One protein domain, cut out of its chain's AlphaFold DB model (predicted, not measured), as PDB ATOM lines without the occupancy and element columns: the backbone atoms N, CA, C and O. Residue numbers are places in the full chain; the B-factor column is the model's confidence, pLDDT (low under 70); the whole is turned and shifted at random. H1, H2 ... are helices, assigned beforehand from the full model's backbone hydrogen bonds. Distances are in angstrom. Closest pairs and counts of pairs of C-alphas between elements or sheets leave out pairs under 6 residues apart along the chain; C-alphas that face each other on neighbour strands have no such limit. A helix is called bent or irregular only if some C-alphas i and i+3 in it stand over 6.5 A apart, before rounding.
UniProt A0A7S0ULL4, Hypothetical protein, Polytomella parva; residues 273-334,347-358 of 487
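AT A GLANCE: This is residues 273 to 334 and 347 to 358 of the 487 residues of the protein "Hypothetical protein" of Polytomella parva (UniProt A0A7S0ULL4). A short helix, H1, has the other helices set round it in an open C: the long, kinked H2 along one side, then the small H3 and H4 turning round to the other side. A long loop, residues 283 to 299, swings away from H1 and back to H2, and residues 297 to 305 stick out. The printed part has 74 residues with four named helices, H1 to H4 in chain order, and no named strand; its class is all helix, though under half of the residues are in named elements. It is compact, with a radius of gyration of the C-alphas of 13.0 A and spans of 38 by 28 by 22 A.

HOW THE PARTS SIT: H1, residues 274 to 282, touches H2, residues 300 to 316, at a steep tilt of 52 degrees, opposite ways; their closest C-alphas, of Gln 276 and Met 310, are 5.3 A apart. H2 has a kink of 47 degrees near residue 310 and is irregular, with C-alphas 311 and 314 7.9 A apart. H1 and H3, residues 322 to 326, only just touch, with 3 pairs of C-alphas within 8 A, the closest those of Ser 275 and Ser 325 at 6.5 A. H4, residues 329 to 332, is close to H1 but not clearly touching, the closest C-alphas being those of Leu 278 and Leu 331 at 7.2 A. H2 and H4 are apart. Every O i to N i+4 pair is within hydrogen-bond range in H1, 11 of 13 are in H2, and in H3 0 of 1, beside 2 of 2 O i to N i+3 pairs; H4 is too short for an i+4 pair.

IN THESE COORDINATES: H1 begins at C-alpha 274 (348.823, 329.360, 266.324) and is 12.1 A long. H2 is 22.1 A long. H4 ends at C-alpha 332 (349.953, 315.368, 265.398).

THE WHOLE: Residues 335 to 346 are not printed, and C-alphas 334 and 347 are 16.1 A apart across this cut. The link from H1 to H2 is long. No printed residue is under 70 in pLDDT.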
ATOM      1  N   GLN A 273     349.558 334.056 265.190       92.38
ATOM      2  CA  GLN A 273     348.617 333.149 265.839       92.38
ATOM      3  C   GLN A 273     348.974 331.693 265.556       92.38
ATOM      4  O   GLN A 273     349.444 331.348 264.472       92.38
ATOM      5  N   ARG A 274     348.643 330.808 266.501       91.25
ATOM      6  CA  ARG A 274     348.823 329.360 266.324       91.25
ATOM      7  C   ARG A 274     348.116 328.821 265.076       91.25
ATOM      8  O   ARG A 274     348.693 328.009 264.371       91.25
ATOM      9  N   SER A 275     346.913 329.301 264.760       90.19
ATOM     10  CA  SER A 275     346.193 328.898 263.541       90.19
ATOM     11  C   SER A 275     346.941 329.261 262.257       90.19
ATOM     12  O   SER A 275     346.919 328.489 261.310       90.19
ATOM     13  N   GLN A 276     347.626 330.408 262.228       91.69
ATOM     14  CA  GLN A 276     348.429 330.819 261.072       91.69
ATOM     15  C   GLN A 276     349.652 329.910 260.914       91.69
ATOM     16  O   GLN A 276     349.952 329.481 259.806       91.69
ATOM     17  N   LEU A 277     350.308 329.561 262.026       92.44
ATOM     18  CA  LEU A 277     351.417 328.604 262.026       92.44
ATOM     19  C   LEU A 277     350.977 327.216 261.553       92.44
ATOM     20  O   LEU A 277     351.678 326.605 260.757       92.44
ATOM     21  N   LEU A 278     349.809 326.735 261.992       91.25
ATOM     22  CA  LEU A 278     349.274 325.447 261.544       91.25
ATOM     23  C   LEU A 278     349.053 325.424 260.027       91.25
ATOM     24  O   LEU A 278     349.471 324.468 259.391       91.25
ATOM     25  N   VAL A 279     348.500 326.492 259.441       91.69
ATOM     26  CA  VAL A 279     348.333 326.598 257.977       91.69
ATOM     27  C   VAL A 279     349.682 326.604 257.246       91.69
ATOM     28  O   VAL A 279     349.824 325.945 256.218       91.69
ATOM     29  N   LEU A 280     350.687 327.320 257.768       91.25
ATOM     30  CA  LEU A 280     352.036 327.333 257.179       91.25
ATOM     31  C   LEU A 280     352.679 325.945 257.199       91.25
ATOM     32  O   LEU A 280     353.294 325.538 256.213       91.25
ATOM     33  N   LEU A 281     352.515 325.217 258.303       89.75
ATOM     34  CA  LEU A 281     353.040 323.865 258.467       89.75
ATOM     35  C   LEU A 281     352.292 322.848 257.594       89.75
ATOM     36  O   LEU A 281     352.930 322.029 256.937       89.75
ATOM     37  N   GLU A 282     350.963 322.940 257.524       87.56
ATOM     38  CA  GLU A 282     350.101 322.110 256.671       87.56
ATOM     39  C   GLU A 282     350.479 322.223 255.195       87.56
ATOM     40  O   GLU A 282     350.616 321.219 254.497       87.56
ATOM     41  N   ARG A 283     350.747 323.447 254.738       86.81
ATOM     42  CA  ARG A 283     351.196 323.720 253.371       86.81
ATOM     43  C   ARG A 283     352.697 323.523 253.145       86.81
ATOM     44  O   ARG A 283     353.162 323.791 252.038       86.81
ATOM     45  N   ARG A 284     353.455 323.076 254.157       86.69
ATOM     46  CA  ARG A 284     354.918 322.884 254.104       86.69
ATOM     47  C   ARG A 284     355.653 324.124 253.575       86.69
ATOM     48  O   ARG A 284     356.524 324.030 252.713       86.69
ATOM     49  N   HIS A 285     355.268 325.301 254.072       87.56
ATOM     50  CA  HIS A 285     355.787 326.608 253.651       87.56
ATOM     51  C   HIS A 285     357.186 326.860 254.237       87.56
ATOM     52  O   HIS A 285     357.366 327.702 255.111       87.56
ATOM     53  N   PHE A 286     358.169 326.077 253.785       89.19
ATOM     54  CA  PHE A 286     359.546 326.112 254.272       89.19
ATOM     55  C   PHE A 286     360.463 326.972 253.389       89.19
ATOM     56  O   PHE A 286     360.258 327.122 252.181       89.19
ATOM     57  N   CYS A 287     361.512 327.504 254.003       88.00
ATOM     58  CA  CYS A 287     362.598 328.230 253.369       88.00
ATOM     59  C   CYS A 287     363.963 327.766 253.899       88.00
ATOM     60  O   CYS A 287     364.059 327.122 254.945       88.00
ATOM     61  N   ASP A 288     365.014 328.081 253.146       85.50
ATOM     62  CA  ASP A 288     366.404 327.868 253.559       85.50
ATOM     63  C   ASP A 288     366.854 328.960 254.551       85.50
ATOM     64  O   ASP A 288     366.145 329.945 254.780       85.50
ATOM     65  N   ALA A 289     368.054 328.832 255.116       83.62
ATOM     66  CA  ALA A 289     368.646 329.795 256.046       83.62
ATOM     67  C   ALA A 289     368.720 331.230 255.479       83.62
ATOM     68  O   ALA A 289     368.701 332.208 256.225       83.62
ATOM     69  N   GLN A 290     368.779 331.367 254.154       82.56
ATOM     70  CA  GLN A 290     368.811 332.626 253.410       82.56
ATOM     71  C   GLN A 290     367.403 333.187 253.138       82.56
ATOM     72  O   GLN A 290     367.271 334.274 252.577       82.56
ATOM     73  N   GLY A 291     366.342 332.470 253.523       79.06
ATOM     74  CA  GLY A 291     364.949 332.868 253.314       79.06
ATOM     75  C   GLY A 291     364.403 332.566 251.916       79.06
ATOM     76  O   GLY A 291     363.314 333.029 251.580       79.06
ATOM     77  N   LEU A 292     365.124 331.793 251.102       81.44
ATOM     78  CA  LEU A 292     364.643 331.340 249.796       81.44
ATOM     79  C   LEU A 292     363.657 330.174 249.972       81.44
ATOM     80  O   LEU A 292     363.960 329.256 250.737       81.44
ATOM     81  N   PRO A 293     362.486 330.186 249.307       82.50
ATOM     82  CA  PRO A 293     361.506 329.112 249.429       82.50
ATOM     83  C   PRO A 293     362.079 327.795 248.893       82.50
ATOM     84  O   PRO A 293     362.653 327.755 247.806       82.50
ATOM     85  N   ILE A 294     361.912 326.710 249.650       81.62
ATOM     86  CA  ILE A 294     362.376 325.377 249.247       81.62
ATOM     87  C   ILE A 294     361.231 324.642 248.552       81.62
ATOM     88  O   ILE A 294     360.117 324.578 249.067       81.62
ATOM     89  N   GLY A 295     361.514 324.051 247.389       74.62
ATOM     90  CA  GLY A 295     360.578 323.156 246.702       74.62
ATOM     91  C   GLY A 295     359.402 323.849 246.013       74.62
ATOM     92  O   GLY A 295     358.459 323.168 245.616       74.62
ATOM     93  N   ARG A 296     359.441 325.177 245.856       72.88
ATOM     94  CA  ARG A 296     358.466 325.920 245.052       72.88
ATOM     95  C   ARG A 296     359.012 327.257 244.564       72.88
ATOM     96  O   ARG A 296     359.833 327.886 245.230       72.88
ATOM     97  N   GLU A 297     358.480 327.711 243.442       76.38
ATOM     98  CA  GLU A 297     358.658 329.078 242.963       76.38
ATOM     99  C   GLU A 297     357.630 330.014 243.612       76.38
ATOM    100  O   GLU A 297     356.596 329.581 244.130       76.38
ATOM    101  N   TYR A 298     357.932 331.310 243.619       76.75
ATOM    102  CA  TYR A 298     356.998 332.322 244.097       76.75
ATOM    103  C   TYR A 298     355.828 332.458 243.112       76.75
ATOM    104  O   TYR A 298     356.020 332.893 241.979       76.75
ATOM    105  N   ASP A 299     354.615 332.134 243.564       85.94
ATOM    106  CA  ASP A 299     353.375 332.361 242.818       85.94
ATOM    107  C   ASP A 299     352.411 333.233 243.633       85.94
ATOM    108  O   ASP A 299     352.019 332.907 244.756       85.94
ATOM    109  N   VAL A 300     351.984 334.340 243.026       88.38
ATOM    110  CA  VAL A 300     351.042 335.303 243.605       88.38
ATOM    111  C   VAL A 300     349.702 334.647 243.947       88.38
ATOM    112  O   VAL A 300     349.097 334.977 244.967       88.38
ATOM    113  N   ARG A 301     349.219 333.714 243.115       90.00
ATOM    114  CA  ARG A 301     347.930 333.043 243.355       90.00
ATOM    115  C   ARG A 301     347.995 332.145 244.580       90.00
ATOM    116  O   ARG A 301     347.073 332.155 245.395       90.00
ATOM    117  N   TYR A 302     349.093 331.412 244.717       87.62
ATOM    118  CA  TYR A 302     349.338 330.547 245.862       87.62
ATOM    119  C   TYR A 302     349.418 331.343 247.173       87.62
ATOM    120  O   TYR A 302     348.806 330.949 248.167       87.62
ATOM    121  N   GLU A 303     350.110 332.486 247.171       86.94
ATOM    122  CA  GLU A 303     350.208 333.368 248.341       86.94
ATOM    123  C   GLU A 303     348.847 333.962 248.743       86.94
ATOM    124  O   GLU A 303     348.504 333.988 249.926       86.94
ATOM    125  N   LEU A 304     348.017 334.358 247.771       90.50
ATOM    126  CA  LEU A 304     346.660 334.841 248.044       90.50
ATOM    127  C   LEU A 304     345.765 333.745 248.644       90.50
ATOM    128  O   LEU A 304     344.961 333.998 249.548       90.50
ATOM    129  N   GLU A 305     345.886 332.516 248.145       90.94
ATOM    130  CA  GLU A 305     345.140 331.378 248.672       90.94
ATOM    131  C   GLU A 305     345.588 331.033 250.101       90.94
ATOM    132  O   GLU A 305     344.748 330.809 250.974       90.94
ATOM    133  N   LEU A 306     346.896 331.069 250.366       91.00
ATOM    134  CA  LEU A 306     347.469 330.896 251.700       91.00
ATOM    135  C   LEU A 306     346.932 331.949 252.678       91.00
ATOM    136  O   LEU A 306     346.461 331.603 253.764       91.00
ATOM    137  N   GLU A 307     346.946 333.225 252.290       89.81
ATOM    138  CA  GLU A 307     346.397 334.313 253.102       89.81
ATOM    139  C   GLU A 307     344.901 334.102 253.381       89.81
ATOM    140  O   GLU A 307     344.427 334.278 254.511       89.81
ATOM    141  N   THR A 308     344.151 333.677 252.361       92.00
ATOM    142  CA  THR A 308     342.724 333.373 252.488       92.00
ATOM    143  C   THR A 308     342.506 332.258 253.504       92.00
ATOM    144  O   THR A 308     341.721 332.440 254.436       92.00
ATOM    145  N   GLN A 309     343.254 331.155 253.402       91.06
ATOM    146  CA  GLN A 309     343.178 330.037 254.341       91.06
ATOM    147  C   GLN A 309     343.529 330.443 255.774       91.06
ATOM    148  O   GLN A 309     342.840 330.039 256.710       91.06
ATOM    149  N   MET A 310     344.535 331.297 255.977       91.00
ATOM    150  CA  MET A 310     344.852 331.826 257.308       91.00
ATOM    151  C   MET A 310     343.680 332.604 257.917       91.00
ATOM    152  O   MET A 310     343.379 332.449 259.104       91.00
ATOM    153  N   ARG A 311     342.998 333.435 257.117       89.19
ATOM    154  CA  ARG A 311     341.848 334.242 257.565       89.19
ATOM    155  C   ARG A 311     340.612 333.390 257.838       89.19
ATOM    156  O   ARG A 311     339.845 333.694 258.754       89.19
ATOM    157  N   THR A 312     340.405 332.332 257.058       89.62
ATOM    158  CA  THR A 312     339.214 331.479 257.138       89.62
ATOM    159  C   THR A 312     339.440 330.167 257.891       89.62
ATOM    160  O   THR A 312     338.487 329.406 258.036       89.62
ATOM    161  N   TYR A 313     340.626 329.926 258.464       87.12
ATOM    162  CA  TYR A 313     340.997 328.679 259.151       87.12
ATOM    163  C   TYR A 313     339.918 328.159 260.109       87.12
ATOM    164  O   TYR A 313     339.432 327.038 259.986       87.12
ATOM    165  N   PHE A 314     339.457 329.005 261.035       85.25
ATOM    166  CA  PHE A 314     338.421 328.624 261.999       85.25
ATOM    167  C   PHE A 314     337.043 328.404 261.371       85.25
ATOM    168  O   PHE A 314     336.198 327.771 261.988       85.25
ATOM    169  N   ARG A 315     336.780 328.939 260.178       85.12
ATOM    170  CA  ARG A 315     335.524 328.711 259.452       85.12
ATOM    171  C   ARG A 315     335.550 327.403 258.666       85.12
ATOM    172  O   ARG A 315     334.490 326.822 258.491       85.12
ATOM    173  N   HIS A 316     336.717 326.953 258.209       80.06
ATOM    174  CA  HIS A 316     336.840 325.694 257.471       80.06
ATOM    175  C   HIS A 316     337.059 324.500 258.393       80.06
ATOM    176  O   HIS A 316     336.367 323.500 258.257       80.06
ATOM    177  N   ASN A 317     337.960 324.630 259.368       76.38
ATOM    178  CA  ASN A 317     338.393 323.487 260.168       76.38
ATOM    179  C   ASN A 317     337.597 323.350 261.473       76.38
ATOM    180  O   ASN A 317     337.294 322.242 261.901       76.38
ATOM    181  N   TYR A 318     337.222 324.467 262.110       78.81
ATOM    182  CA  TYR A 318     336.683 324.447 263.478       78.81
ATOM    183  C   TYR A 318     335.603 325.508 263.735       78.81
ATOM    184  O   TYR A 318     335.748 326.350 264.630       78.81
ATOM    185  N   THR A 319     334.498 325.463 262.981       76.56
ATOM    186  CA  THR A 319     333.396 326.446 263.084       76.56
ATOM    187  C   THR A 319     332.875 326.593 264.514       76.56
ATOM    188  O   THR A 319     332.734 327.714 265.011       76.56
ATOM    189  N   HIS A 320     332.668 325.460 265.194       74.75
ATOM    190  CA  HIS A 320     332.117 325.376 266.551       74.75
ATOM    191  C   HIS A 320     333.113 324.863 267.602       74.75
ATOM    192  O   HIS A 320     332.799 324.845 268.788       74.75
ATOM    193  N   ALA A 321     334.329 324.486 267.195       75.81
ATOM    194  CA  ALA A 321     335.312 323.824 268.056       75.81
ATOM    195  C   ALA A 321     336.677 324.530 268.041       75.81
ATOM    196  O   ALA A 321     337.725 323.899 267.964       75.81
ATOM    197  N   ARG A 322     336.693 325.869 268.110       78.00
ATOM    198  CA  ARG A 322     337.931 326.668 267.974       78.00
ATOM    199  C   ARG A 322     339.028 326.302 268.980       78.00
ATOM    200  O   ARG A 322     340.205 326.515 268.694       78.00
ATOM    201  N   TYR A 323     338.652 325.746 270.131       77.81
ATOM    202  CA  TYR A 323     339.585 325.270 271.152       77.81
ATOM    203  C   TYR A 323     340.469 324.110 270.665       77.81
ATOM    204  O   TYR A 323     341.568 323.955 271.181       77.81
ATOM    205  N   VAL A 324     340.041 323.340 269.656       77.44
ATOM    206  CA  VAL A 324     340.818 322.217 269.102       77.44
ATOM    207  C   VAL A 324     342.121 322.715 268.477       77.44
ATOM    208  O   VAL A 324     343.156 322.085 268.618       77.44
ATOM    209  N   SER A 325     342.148 323.930 267.923       77.88
ATOM    210  CA  SER A 325     343.408 324.541 267.466       77.88
ATOM    211  C   SER A 325     344.453 324.726 268.581       77.88
ATOM    212  O   SER A 325     345.635 324.885 268.286       77.88
ATOM    213  N   ALA A 326     344.039 324.727 269.853       80.00
ATOM    214  CA  ALA A 326     344.919 324.816 271.017       80.00
ATOM    215  C   ALA A 326     345.487 323.458 271.451       80.00
ATOM    216  O   ALA A 326     346.428 323.433 272.242       80.00
ATOM    217  N   THR A 327     344.904 322.347 270.994       85.56
ATOM    218  CA  THR A 327     345.336 321.000 271.371       85.56
ATOM    219  C   THR A 327     346.525 320.558 270.511       85.56
ATOM    220  O   THR A 327     346.970 321.270 269.599       85.56
ATOM    221  N   THR A 328     347.101 319.404 270.847       84.00
ATOM    222  CA  THR A 328     348.175 318.780 270.059       84.00
ATOM    223  C   THR A 328     347.637 318.061 268.828       84.00
ATOM    224  O   THR A 328     348.355 317.953 267.849       84.00
ATOM    225  N   GLU A 329     346.360 317.673 268.823       82.44
ATOM    226  CA  GLU A 329     345.728 316.884 267.757       82.44
ATOM    227  C   GLU A 329     345.955 317.446 266.336       82.44
ATOM    228  O   GLU A 329     346.374 316.671 265.476       82.44
ATOM    229  N   PRO A 330     345.797 318.760 266.060       82.38
ATOM    230  CA  PRO A 330     346.067 319.297 264.728       82.38
ATOM    231  C   PRO A 330     347.550 319.284 264.359       82.38
ATOM    232  O   PRO A 330     347.876 319.327 263.183       82.38
ATOM    233  N   LEU A 331     348.453 319.288 265.342       83.44
ATOM    234  CA  LEU A 331     349.894 319.196 265.104       83.44
ATOM    235  C   LEU A 331     350.285 317.746 264.803       83.44
ATOM    236  O   LEU A 331     351.010 317.498 263.844       83.44
ATOM    237  N   ASP A 332     349.732 316.804 265.565       84.75
ATOM    238  CA  ASP A 332     349.953 315.368 265.398       84.75
ATOM    239  C   ASP A 332     349.443 314.902 264.018       84.75
ATOM    240  O   ASP A 332     350.110 314.137 263.323       84.75
ATOM    241  N   SER A 333     348.305 315.443 263.552       84.44
ATOM    242  CA  SER A 333     347.753 315.135 262.223       84.44
ATOM    243  C   SER A 333     348.621 315.595 261.051       84.44
ATOM    244  O   SER A 333     348.454 315.092 259.943       84.44
ATOM    245  N   LEU A 334     349.546 316.538 261.267       82.69
ATOM    246  CA  LEU A 334     350.452 317.001 260.212       82.69
ATOM    247  C   LEU A 334     351.547 315.977 259.892       82.69
ATOM    248  O   LEU A 334     352.192 316.097 258.849       82.69
ATOM    249  N   SER A 347     365.163 319.851 260.984       75.19
ATOM    250  CA  SER A 347     366.084 320.703 261.748       75.19
ATOM    251  C   SER A 347     366.820 321.733 260.883       75.19
ATOM    252  O   SER A 347     367.313 322.733 261.405       75.19
ATOM    253  N   ARG A 348     366.869 321.513 259.563       78.38
ATOM    254  CA  ARG A 348     367.505 322.408 258.584       78.38
ATOM    255  C   ARG A 348     366.509 323.277 257.821       78.38
ATOM    256  O   ARG A 348     366.928 324.089 257.002       78.38
ATOM    257  N   LEU A 349     365.211 323.099 258.063       83.81
ATOM    258  CA  LEU A 349     364.158 323.863 257.402       83.81
ATOM    259  C   LEU A 349     363.730 325.038 258.276       83.81
ATOM    260  O   LEU A 349     363.470 324.891 259.470       83.81
ATOM    261  N   PHE A 350     363.604 326.204 257.655       88.75
ATOM    262  CA  PHE A 350     363.135 327.423 258.299       88.75
ATOM    263  C   PHE A 350     361.758 327.811 257.757       88.75
ATOM    264  O   PHE A 350     361.301 327.288 256.744       88.75
ATOM    265  N   ILE A 351     361.065 328.714 258.448       90.19
ATOM    266  CA  ILE A 351     359.831 329.340 257.958       90.19
ATOM    267  C   ILE A 351     359.986 330.844 258.153       90.19
ATOM    268  O   ILE A 351     360.227 331.304 259.273       90.19
ATOM    269  N   ASP A 352     359.823 331.620 257.083       89.75
ATOM    270  CA  ASP A 352     359.816 333.077 257.189       89.75
ATOM    271  C   ASP A 352     358.440 333.568 257.657       89.75
ATOM    272  O   ASP A 352     357.450 333.529 256.927       89.75
ATOM    273  N   LEU A 353     358.376 334.050 258.898       91.75
ATOM    274  CA  LEU A 353     357.144 334.554 259.511       91.75
ATOM    275  C   LEU A 353     356.893 336.042 259.229       91.75
ATOM    276  O   LEU A 353     355.789 336.538 259.473       91.75
ATOM    277  N   ARG A 354     357.890 336.775 258.712       89.06
ATOM    278  CA  ARG A 354     357.818 338.232 258.505       89.06
ATOM    279  C   ARG A 354     356.667 338.705 257.606       89.06
ATOM    280  O   ARG A 354     356.174 339.810 257.867       89.06
ATOM    281  N   PRO A 355     356.245 337.982 256.549       88.75
ATOM    282  CA  PRO A 355     355.100 338.405 255.738       88.75
ATOM    283  C   PRO A 355     353.741 338.085 256.382       88.75
ATOM    284  O   PRO A 355     352.768 338.770 256.084       88.75
ATOM    285  N   TYR A 356     353.665 337.109 257.295       90.19
ATOM    286  CA  TYR A 356     352.392 336.616 257.850       90.19
ATOM    287  C   TYR A 356     352.064 337.145 259.252       90.19
ATOM    288  O   TYR A 356     350.917 337.072 259.701       90.19
ATOM    289  N   MET A 357     353.063 337.665 259.968       92.75
ATOM    290  CA  MET A 357     352.872 338.231 261.301       92.75
ATOM    291  C   MET A 357     352.237 339.625 261.257       92.75
ATOM    292  O   MET A 357     352.500 340.435 260.366       92.75
ATOM    293  N   ASN A 358     351.466 339.955 262.291       92.75
ATOM    294  CA  ASN A 358     351.064 341.333 262.536       92.75
ATOM    295  C   ASN A 358     352.278 342.132 263.033       92.75
ATOM    296  O   ASN A 358     352.714 341.929 264.166       92.75
TER     297      ASN A 358